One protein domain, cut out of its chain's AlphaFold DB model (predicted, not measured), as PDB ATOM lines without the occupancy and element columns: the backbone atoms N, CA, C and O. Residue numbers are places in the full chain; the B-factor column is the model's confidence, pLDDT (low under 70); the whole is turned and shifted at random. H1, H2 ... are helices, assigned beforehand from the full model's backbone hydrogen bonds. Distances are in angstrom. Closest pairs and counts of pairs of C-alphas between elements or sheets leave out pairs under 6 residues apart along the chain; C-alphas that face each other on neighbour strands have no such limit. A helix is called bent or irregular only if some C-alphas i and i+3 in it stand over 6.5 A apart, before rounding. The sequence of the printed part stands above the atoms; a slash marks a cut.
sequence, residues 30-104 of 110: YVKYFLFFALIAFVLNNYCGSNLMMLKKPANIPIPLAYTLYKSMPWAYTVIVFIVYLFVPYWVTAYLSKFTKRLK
ATOM      1  N   TYR A  30      44.427  90.945  75.687       81.44
ATOM      2  CA  TYR A  30      44.209  90.942  74.237       81.44
ATOM      3  C   TYR A  30      44.988  92.060  73.538       81.44
ATOM      4  O   TYR A  30      45.737  91.777  72.611       81.44
ATOM      5  N   VAL A  31      44.878  93.305  74.017       83.38
ATOM      6  CA  VAL A  31      45.590  94.453  73.431       83.38
ATOM      7  C   VAL A  31      47.107  94.247  73.467       83.38
ATOM      8  O   VAL A  31      47.771  94.523  72.472       83.38
ATOM      9  N   LYS A  32      47.662  93.718  74.567       83.94
ATOM     10  CA  LYS A  32      49.101  93.411  74.666       83.94
ATOM     11  C   LYS A  32      49.544  92.370  73.638       83.94
ATOM     12  O   LYS A  32      50.516  92.603  72.926       83.94
ATOM     13  N   TYR A  33      48.835  91.244  73.547       84.06
ATOM     14  CA  TYR A  33      49.163  90.201  72.573       84.06
ATOM     15  C   TYR A  33      48.987  90.703  71.140       84.06
ATOM     16  O   TYR A  33      49.854  90.477  70.302       84.06
ATOM     17  N   PHE A  34      47.906  91.435  70.868       83.88
ATOM     18  CA  PHE A  34      47.659  92.039  69.567       83.88
ATOM     19  C   PHE A  34      48.791  92.987  69.165       83.88
ATOM     20  O   PHE A  34      49.314  92.844  68.068       83.88
ATOM     21  N   LEU A  35      49.223  93.893  70.051       85.94
ATOM     22  CA  LEU A  35      50.347  94.799  69.793       85.94
ATOM     23  C   LEU A  35      51.634  94.041  69.463       85.94
ATOM     24  O   LEU A  35      52.311  94.382  68.496       85.94
ATOM     25  N   PHE A  36      51.947  92.996  70.232       85.19
ATOM     26  CA  PHE A  36      53.128  92.168  69.999       85.19
ATOM     27  C   PHE A  36      53.095  91.500  68.614       85.19
ATOM     28  O   PHE A  36      54.034  91.638  67.831       85.19
ATOM     29  N   PHE A  37      51.986  90.839  68.268       83.81
ATOM     30  CA  PHE A  37      51.843  90.185  66.965       83.81
ATOM     31  C   PHE A  37      51.731  91.176  65.806       83.81
ATOM     32  O   PHE A  37      52.248  90.901  64.726       83.81
ATOM     33  N   ALA A  38      51.098  92.326  66.014       84.00
ATOM     34  CA  ALA A  38      50.978  93.359  64.998       84.00
ATOM     35  C   ALA A  38      52.331  94.007  64.687       84.00
ATOM     36  O   ALA A  38      52.606  94.291  63.525       84.00
ATOM     37  N   LEU A  39      53.203  94.175  65.688       87.25
ATOM     38  CA  LEU A  39      54.575  94.638  65.477       87.25
ATOM     39  C   LEU A  39      55.378  93.629  64.645       87.25
ATOM     40  O   LEU A  39      56.002  94.010  63.656       87.25
ATOM     41  N   ILE A  40      55.291  92.338  64.974       86.19
ATOM     42  CA  ILE A  40      55.922  91.267  64.184       86.19
ATOM     43  C   ILE A  40      55.381  91.262  62.748       86.19
ATOM     44  O   ILE A  40      56.152  91.210  61.790       86.19
ATOM     45  N   ALA A  41      54.060  91.361  62.584       83.50
ATOM     46  CA  ALA A  41      53.416  91.412  61.279       83.50
ATOM     47  C   ALA A  41      53.858  92.641  60.472       83.50
ATOM     48  O   ALA A  41      54.131  92.515  59.284       83.50
ATOM     49  N   PHE A  42      53.982  93.810  61.103       85.00
ATOM     50  CA  PHE A  42      54.455  95.030  60.454       85.00
ATOM     51  C   PHE A  42      55.889  94.884  59.931       85.00
ATOM     52  O   PHE A  42      56.163  95.234  58.783       85.00
ATOM     53  N   VAL A  43      56.793  94.319  60.738       86.50
ATOM     54  CA  VAL A  43      58.180  94.046  60.330       86.50
ATOM     55  C   VAL A  43      58.194  93.068  59.154       86.50
ATOM     56  O   VAL A  43      58.696  93.394  58.080       86.50
ATOM     57  N   LEU A  44      57.561  91.904  59.296       84.00
ATOM     58  CA  LEU A  44      57.536  90.878  58.248       84.00
ATOM     59  C   LEU A  44      56.878  91.365  56.946       84.00
ATOM     60  O   LEU A  44      57.314  90.993  55.859       84.00
ATOM     61  N   ASN A  45      55.858  92.219  57.025       86.00
ATOM     62  CA  ASN A  45      55.199  92.777  55.843       86.00
ATOM     63  C   ASN A  45      56.094  93.753  55.065       86.00
ATOM     64  O   ASN A  45      55.980  93.843  53.836       86.00
ATOM     65  N   ASN A  46      56.979  94.472  55.760       83.38
ATOM     66  CA  ASN A  46      57.948  95.366  55.132       83.38
ATOM     67  C   ASN A  46      59.123  94.594  54.518       83.38
ATOM     68  O   ASN A  46      59.455  94.849  53.365       83.38
ATOM     69  N   TYR A  47      59.692  93.613  55.229       84.94
ATOM     70  CA  TYR A  47      60.901  92.908  54.774       84.94
ATOM     71  C   TYR A  47      60.635  91.706  53.856       84.94
ATOM     72  O   TYR A  47      61.379  91.490  52.906       84.94
ATOM     73  N   CYS A  48      59.578  90.926  54.092       81.44
ATOM     74  CA  CYS A  48      59.317  89.684  53.348       81.44
ATOM     75  C   CYS A  48      58.260  89.834  52.244       81.44
ATOM     76  O   CYS A  48      57.830  88.845  51.661       81.44
ATOM     77  N   GLY A  49      57.762  91.049  51.987       72.31
ATOM     78  CA  GLY A  49      56.703  91.272  50.995       72.31
ATOM     79  C   GLY A  49      55.313  90.747  51.395       72.31
ATOM     80  O   GLY A  49      54.355  90.982  50.659       72.31
ATOM     81  N   SER A  50      55.190  90.110  52.562       77.94
ATOM     82  CA  SER A  50      53.964  89.512  53.099       77.94
ATOM     83  C   SER A  50      52.848  90.530  53.381       77.94
ATOM     84  O   SER A  50      53.066  91.740  53.452       77.94
ATOM     85  N   ASN A  51      51.622  90.021  53.550       81.88
ATOM     86  CA  ASN A  51      50.442  90.800  53.938       81.88
ATOM     87  C   ASN A  51      49.728  90.173  55.147       81.88
ATOM     88  O   ASN A  51      48.538  89.849  55.121       81.88
ATOM     89  N   LEU A  52      50.491  89.945  56.211       79.88
ATOM     90  CA  LEU A  52      49.992  89.433  57.479       79.88
ATOM     91  C   LEU A  52      49.004  90.423  58.094       79.88
ATOM     92  O   LEU A  52      49.207  91.638  58.038       79.88
ATOM     93  N   MET A  53      47.924  89.876  58.661       75.12
ATOM     94  CA  MET A  53      46.813  90.636  59.250       75.12
ATOM     95  C   MET A  53      46.165  91.642  58.284       75.12
ATOM     96  O   MET A  53      45.529  92.587  58.730       75.12
ATOM     97  N   MET A  54      46.341  91.460  56.966       79.62
ATOM     98  CA  MET A  54      45.873  92.398  55.935       79.62
ATOM     99  C   MET A  54      46.338  93.845  56.177       79.62
ATOM    100  O   MET A  54      45.703  94.785  55.720       79.62
ATOM    101  N   LEU A  55      47.447  94.042  56.900       74.50
ATOM    102  CA  LEU A  55      47.927  95.376  57.267       74.50
ATOM    103  C   LEU A  55      48.495  96.132  56.064       74.50
ATOM    104  O   LEU A  55      48.410  97.350  56.017       74.50
ATOM    105  N   LYS A  56      49.072  95.423  55.089       75.25
ATOM    106  CA  LYS A  56      49.770  96.039  53.956       75.25
ATOM    107  C   LYS A  56      48.830  96.367  52.806       75.25
ATOM    108  O   LYS A  56      49.007  97.392  52.162       75.25
ATOM    109  N   LYS A  57      47.879  95.479  52.501       77.62
ATOM    110  CA  LYS A  57      46.938  95.644  51.384       77.62
ATOM    111  C   LYS A  57      45.567  95.065  51.736       77.62
ATOM    112  O   LYS A  57      45.519  93.978  52.323       77.62
ATOM    113  N   PRO A  58      44.469  95.693  51.288       70.25
ATOM    114  CA  PRO A  58      43.175  95.036  51.251       70.25
ATOM    115  C   PRO A  58      43.305  93.870  50.275       70.25
ATOM    116  O   PRO A  58      43.516  94.065  49.082       70.25
ATOM    117  N   ALA A  59      43.307  92.648  50.811       71.94
ATOM    118  CA  ALA A  59      43.313  91.415  50.026       71.94
ATOM    119  C   ALA A  59      41.938  91.249  49.353       71.94
ATOM    120  O   ALA A  59      41.389  92.227  48.880       71.94
ATOM    121  N   ASN A  60      41.317  90.070  49.342       69.12
ATOM    122  CA  ASN A  60      39.960  89.871  48.800       69.12
ATOM    123  C   ASN A  60      38.843  90.368  49.747       69.12
ATOM    124  O   ASN A  60      37.839  89.686  49.939       69.12
ATOM    125  N   ILE A  61      39.029  91.515  50.409       70.62
ATOM    126  CA  ILE A  61      38.025  92.065  51.328       70.62
ATOM    127  C   ILE A  61      36.910  92.695  50.483       70.62
ATOM    128  O   ILE A  61      37.198  93.650  49.773       70.62
ATOM    129  N   PRO A  62      35.639  92.267  50.578       70.50
ATOM    130  CA  PRO A  62      34.542  92.803  49.767       70.50
ATOM    131  C   PRO A  62      34.052  94.177  50.274       70.50
ATOM    132  O   PRO A  62      32.857  94.411  50.417       70.50
ATOM    133  N   ILE A  63      34.973  95.091  50.597       75.62
ATOM    134  CA  ILE A  63      34.681  96.446  51.070       75.62
ATOM    135  C   ILE A  63      35.342  97.438  50.101       75.62
ATOM    136  O   ILE A  63      36.544  97.688  50.210       75.62
ATOM    137  N   PRO A  64      34.582  98.042  49.168       76.81
ATOM    138  CA  PRO A  64      35.113  98.968  48.161       76.81
ATOM    139  C   PRO A  64      35.882 100.145  48.774       76.81
ATOM    140  O   PRO A  64      36.926 100.545  48.262       76.81
ATOM    141  N   LEU A  65      35.409 100.635  49.926       79.19
ATOM    142  CA  LEU A  65      36.037 101.708  50.702       79.19
ATOM    143  C   LEU A  65      37.469 101.377  51.150       79.19
ATOM    144  O   LEU A  65      38.306 102.268  51.257       79.19
ATOM    145  N   ALA A  66      37.771 100.103  51.406       76.62
ATOM    146  CA  ALA A  66      39.105  99.684  51.818       76.62
ATOM    147  C   ALA A  66      40.104  99.801  50.657       76.62
ATOM    148  O   ALA A  66      41.236 100.241  50.857       76.62
ATOM    149  N   TYR A  67      39.675  99.461  49.438       79.56
ATOM    150  CA  TYR A  67      40.501  99.589  48.237       79.56
ATOM    151  C   TYR A  67      40.696 101.039  47.813       79.56
ATOM    152  O   TYR A  67      41.806 101.402  47.428       79.56
ATOM    153  N   THR A  68      39.655 101.875  47.895       81.38
ATOM    154  CA  THR A  68      39.785 103.305  47.576       81.38
ATOM    155  C   THR A  68      40.727 103.997  48.552       81.38
ATOM    156  O   THR A  68      41.613 104.727  48.113       81.38
ATOM    157  N   LEU A  69      40.609 103.698  49.849       82.25
ATOM    158  CA  LEU A  69      41.495 104.216  50.887       82.25
ATOM    159  C   LEU A  69      42.941 103.737  50.714       82.25
ATOM    160  O   LEU A  69      43.865 104.533  50.827       82.25
ATOM    161  N   TYR A  70      43.156 102.456  50.410       83.81
ATOM    162  CA  TYR A  70      44.498 101.949  50.124       83.81
ATOM    163  C   TYR A  70      45.110 102.617  48.885       83.81
ATOM    164  O   TYR A  70      46.297 102.930  48.887       83.81
ATOM    165  N   LYS A  71      44.311 102.858  47.836       82.94
ATOM    166  CA  LYS A  71      44.782 103.487  46.596       82.94
ATOM    167  C   LYS A  71      45.154 104.960  46.792       82.94
ATOM    168  O   LYS A  71      46.091 105.418  46.147       82.94
ATOM    169  N   SER A  72      44.447 105.691  47.655       86.44
ATOM    170  CA  SER A  72      44.741 107.101  47.943       86.44
ATOM    171  C   SER A  72      45.814 107.280  49.021       86.44
ATOM    172  O   SER A  72      46.726 108.084  48.852       86.44
ATOM    173  N   MET A  73      45.728 106.534  50.125       85.12
ATOM    174  CA  MET A  73      46.622 106.632  51.282       85.12
ATOM    175  C   MET A  73      46.906 105.242  51.893       85.12
ATOM    176  O   MET A  73      46.274 104.842  52.879       85.12
ATOM    177  N   PRO A  74      47.916 104.513  51.380       81.50
ATOM    178  CA  PRO A  74      48.268 103.165  51.851       81.50
ATOM    179  C   PRO A  74      48.611 103.090  53.350       81.50
ATOM    180  O   PRO A  74      48.285 102.121  54.040       81.50
ATOM    181  N   TRP A  75      49.257 104.129  53.878       81.94
ATOM    182  CA  TRP A  75      49.620 104.216  55.295       81.94
ATOM    183  C   TRP A  75      48.383 104.403  56.189       81.94
ATOM    184  O   TRP A  75      48.258 103.735  57.215       81.94
ATOM    185  N   ALA A  76      47.421 105.232  55.763       82.38
ATOM    186  CA  ALA A  76      46.167 105.456  56.479       82.38
ATOM    187  C   ALA A  76      45.302 104.188  56.514       82.38
ATOM    188  O   ALA A  76      44.693 103.888  57.540       82.38
ATOM    189  N   TYR A  77      45.314 103.395  55.435       84.75
ATOM    190  CA  TYR A  77      44.703 102.064  55.417       84.75
ATOM    191  C   TYR A  77      45.253 101.168  56.537       84.75
ATOM    192  O   TYR A  77      44.478 100.605  57.307       84.75
ATOM    193  N   THR A  78      46.580 101.104  56.682       83.44
ATOM    194  CA  THR A  78      47.241 100.292  57.719       83.44
ATOM    195  C   THR A  78      46.790 100.705  59.125       83.44
ATOM    196  O   THR A  78      46.436  99.857  59.946       83.44
ATOM    197  N   VAL A  79      46.749 102.016  59.394       85.12
ATOM    198  CA  VAL A  79      46.313 102.574  60.686       85.12
ATOM    199  C   VAL A  79      44.838 102.271  60.954       85.12
ATOM    200  O   VAL A  79      44.484 101.846  62.052       85.12
ATOM    201  N   ILE A  80      43.971 102.435  59.954       85.56
ATOM    202  CA  ILE A  80      42.535 102.171  60.095       85.56
ATOM    203  C   ILE A  80      42.272 100.689  60.361       85.56
ATOM    204  O   ILE A  80      41.517 100.363  61.273       85.56
ATOM    205  N   VAL A  81      42.929  99.788  59.630       83.56
ATOM    206  CA  VAL A  81      42.826  98.339  59.863       83.56
ATOM    207  C   VAL A  81      43.279  97.985  61.279       83.56
ATOM    208  O   VAL A  81      42.602  97.227  61.974       83.56
ATOM    209  N   PHE A  82      44.372  98.585  61.748       83.75
ATOM    210  CA  PHE A  82      44.859  98.394  63.110       83.75
ATOM    211  C   PHE A  82      43.835  98.844  64.168       83.75
ATOM    212  O   PHE A  82      43.538  98.099  65.102       83.75
ATOM    213  N   ILE A  83      43.244 100.032  63.998       85.88
ATOM    214  CA  ILE A  83      42.188 100.560  64.879       85.88
ATOM    215  C   ILE A  83      40.971  99.632  64.866       85.88
ATOM    216  O   ILE A  83      40.434  99.297  65.922       85.88
ATOM    217  N   VAL A  84      40.552  99.173  63.687       84.81
ATOM    218  CA  VAL A  84      39.426  98.248  63.530       84.81
ATOM    219  C   VAL A  84      39.677  96.960  64.314       84.81
ATOM    220  O   VAL A  84      38.827  96.568  65.112       84.81
ATOM    221  N   TYR A  85      40.852  96.344  64.183       81.62
ATOM    222  CA  TYR A  85      41.193  95.145  64.954       81.62
ATOM    223  C   TYR A  85      41.222  95.377  66.466       81.62
ATOM    224  O   TYR A  85      40.929  94.460  67.233       81.62
ATOM    225  N   LEU A  86      41.555  96.582  66.921       80.94
ATOM    226  CA  LEU A  86      41.640  96.880  68.346       80.94
ATOM    227  C   LEU A  86      40.248  97.139  68.947       80.94
ATOM    228  O   LEU A  86      39.892  96.545  69.962       80.94
ATOM    229  N   PHE A  87      39.431  97.968  68.290       80.88
ATOM    230  CA  PHE A  87      38.161  98.446  68.840       80.88
ATOM    231  C   PHE A  87      36.939  97.614  68.443       80.88
ATOM    232  O   PHE A  87      36.042  97.435  69.272       80.88
ATOM    233  N   VAL A  88      36.871  97.089  67.215       82.44
ATOM    234  CA  VAL A  88      35.676  96.365  66.741       82.44
ATOM    235  C   VAL A  88      35.383  95.126  67.581       82.44
ATOM    236  O   VAL A  88      34.231  94.984  67.994       82.44
ATOM    237  N   PRO A  89      36.363  94.270  67.941       79.75
ATOM    238  CA  PRO A  89      36.088  93.119  68.794       79.75
ATOM    239  C   PRO A  89      35.458  93.520  70.129       79.75
ATOM    240  O   PRO A  89      34.503  92.881  70.559       79.75
ATOM    241  N   TYR A  90      35.918  94.605  70.760       78.69
ATOM    242  CA  TYR A  90      35.347  95.077  72.023       78.69
ATOM    243  C   TYR A  90      33.891  95.522  71.864       78.69
ATOM    244  O   TYR A  90      33.021  95.059  72.602       78.69
ATOM    245  N   TRP A  91      33.620  96.386  70.883       79.81
ATOM    246  CA  TRP A  91      32.279  96.917  70.632       79.81
ATOM    247  C   TRP A  91      31.285  95.826  70.249       79.81
ATOM    248  O   TRP A  91      30.191  95.769  70.812       79.81
ATOM    249  N   VAL A  92      31.682  94.925  69.349       81.31
ATOM    250  CA  VAL A  92      30.872  93.777  68.931       81.31
ATOM    251  C   VAL A  92      30.565  92.898  70.141       81.31
ATOM    252  O   VAL A  92      29.399  92.636  70.437       81.31
ATOM    253  N   THR A  93      31.582  92.531  70.923       76.94
ATOM    254  CA  THR A  93      31.407  91.704  72.127       76.94
ATOM    255  C   THR A  93      30.507  92.387  73.166       76.94
ATOM    256  O   THR A  93      29.670  91.729  73.784       76.94
ATOM    257  N   ALA A  94      30.622  93.707  73.346       78.75
ATOM    258  CA  ALA A  94      29.795  94.489  74.271       78.75
ATOM    259  C   ALA A  94      28.335  94.558  73.835       78.75
ATOM    260  O   ALA A  94      27.434  94.311  74.646       78.75
ATOM    261  N   TYR A  95      28.102  94.829  72.554       82.31
ATOM    262  CA  TYR A  95      26.769  94.844  71.973       82.31
ATOM    263  C   TYR A  95      26.079  93.484  72.138       82.31
ATOM    264  O   TYR A  95      24.958  93.396  72.642       82.31
ATOM    265  N   LEU A  96      26.788  92.404  71.813       79.94
ATOM    266  CA  LEU A  96      26.275  91.042  71.912       79.94
ATOM    267  C   LEU A  96      26.075  90.587  73.357       79.94
ATOM    268  O   LEU A  96      25.077  89.941  73.664       79.94
ATOM    269  N   SER A  97      26.960  90.959  74.284       76.69
ATOM    270  CA  SER A  97      26.766  90.689  75.716       76.69
ATOM    271  C   SER A  97      25.493  91.368  76.244       76.69
ATOM    272  O   SER A  97      24.702  90.754  76.961       76.69
ATOM    273  N   LYS A  98      25.220  92.617  75.831       78.94
ATOM    274  CA  LYS A  98      23.975  93.320  76.184       78.94
ATOM    275  C   LYS A  98      22.747  92.625  75.591       78.94
ATOM    276  O   LYS A  98      21.752  92.432  76.291       78.94
ATOM    277  N   PHE A  99      22.829  92.213  74.328       80.94
ATOM    278  CA  PHE A  99      21.750  91.508  73.638       80.94
ATOM    279  C   PHE A  99      21.431  90.153  74.288       80.94
ATOM    280  O   PHE A  99      20.278  89.852  74.594       80.94
ATOM    281  N   THR A 100      22.454  89.360  74.597       77.06
ATOM    282  CA  THR A 100      22.303  88.036  75.220       77.06
ATOM    283  C   THR A 100      21.779  88.113  76.656       77.06
ATOM    284  O   THR A 100      20.927  87.304  77.031       77.06
ATOM    285  N   LYS A 101      22.187  89.116  77.450       76.69
ATOM    286  CA  LYS A 101      21.580  89.394  78.767       76.69
ATOM    287  C   LYS A 101      20.090  89.715  78.657       76.69
ATOM    288  O   LYS A 101      19.302  89.195  79.445       76.69
ATOM    289  N   ARG A 102      19.693  90.514  77.658       77.62
ATOM    290  CA  ARG A 102      18.282  90.834  77.390       77.62
ATOM    291  C   ARG A 102      17.475  89.575  77.049       77.62
ATOM    292  O   ARG A 102      16.399  89.384  77.603       77.62
ATOM    293  N   LEU A 103      18.025  88.678  76.224       76.81
ATOM    294  CA  LEU A 103      17.394  87.394  75.886       76.81
ATOM    295  C   LEU A 103      17.259  86.450  77.092       76.81
ATOM    296  O   LEU A 103      16.212  85.830  77.269       76.81
ATOM    297  N   LYS A 104      18.287  86.350  77.944       72.38
ATOM    298  CA  LYS A 104      18.226  85.550  79.182       72.38
ATOM    299  C   LYS A 104      17.200  86.105  80.178       72.38
ATOM    300  O   LYS A 104      16.511  85.318  80.816       72.38
TER     301      LYS A 104
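This is residues 30 to 104 of the 110 residues of an uncharacterized protein of Clostridium celatum DSM 1785 (UniProt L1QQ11). What does the model look like? A long bent helix, H3, makes the longest axis: its first arm, H3a, lies between H1 and the short H2, while its residues 88 to 104 stick out free from this small body. H2 folds back on H3a as a helical hairpin, and H1 runs near H3a the opposite way, more loosely placed. What is it built of? The printed part has 75 residues with three named helices, H1, H2 and H3 along the chain, and no named strand; the class is all helix. How compact is it? It is loose, with a radius of gyration of the C-alphas of 15.1 A, and elongated, spanning 49 by 29 by 18 A.

Where does the longest helix run? By its hydrogen bonds H3 was assigned as one helix, residues 74 to 104, but it is bent: C-alphas 86 and 89 are 6.7 A apart. Its arm H3a, residues 74 to 86, is 18.9 A long, and its arm H3b, residues 89 to 104, is 22.0 A long and ends with C-alpha 104 at (18.226, 85.550, 79.182). Where are the others? H1, residues 30 to 47, is 25.7 A long and begins with C-alpha 30 at (44.209, 90.942, 74.237). H2, residues 64 to 72, measures 12.6 A from first to last C-alpha.

How do the two arms stand? Their lines make a shallow tilt of 32 degrees. What touches H3a? H2 does, at a steep tilt of 43 degrees, opposite ways, and the two form a hairpin. Their closest C-alphas, those of Tyr 70 and Tyr 77, are 5.3 A apart, and H3a touches H2 with residues 76 to 77 alone. Where is H1? It is close to H3a but not clearly touching, at a shallow tilt of 24 degrees, opposite ways, with the closest C-alphas, those of Val 31 and Leu 86, 6.9 A apart. H1 is apart from H2, and H3b is apart from both H1 and H2. What do the backbones show? In H1, H2, H3a and H3b every O i to N i+4 pair is within hydrogen-bond range.

How large is it? The two C-alphas farthest apart, those of Tyr 47 and Lys 104, are 49.7 A apart; without residues 88 to 104, which stand free, the body spans 30 by 28 by 18 A. How are the helices joined? The link from H1 to H2, residues 48 to 63, is long, and the link from H2 to H3 is tight; the printed part has no cut. How confident is the model? The mean pLDDT of the printed part is 80.6, and one printed residue, Asn 60, is under 70.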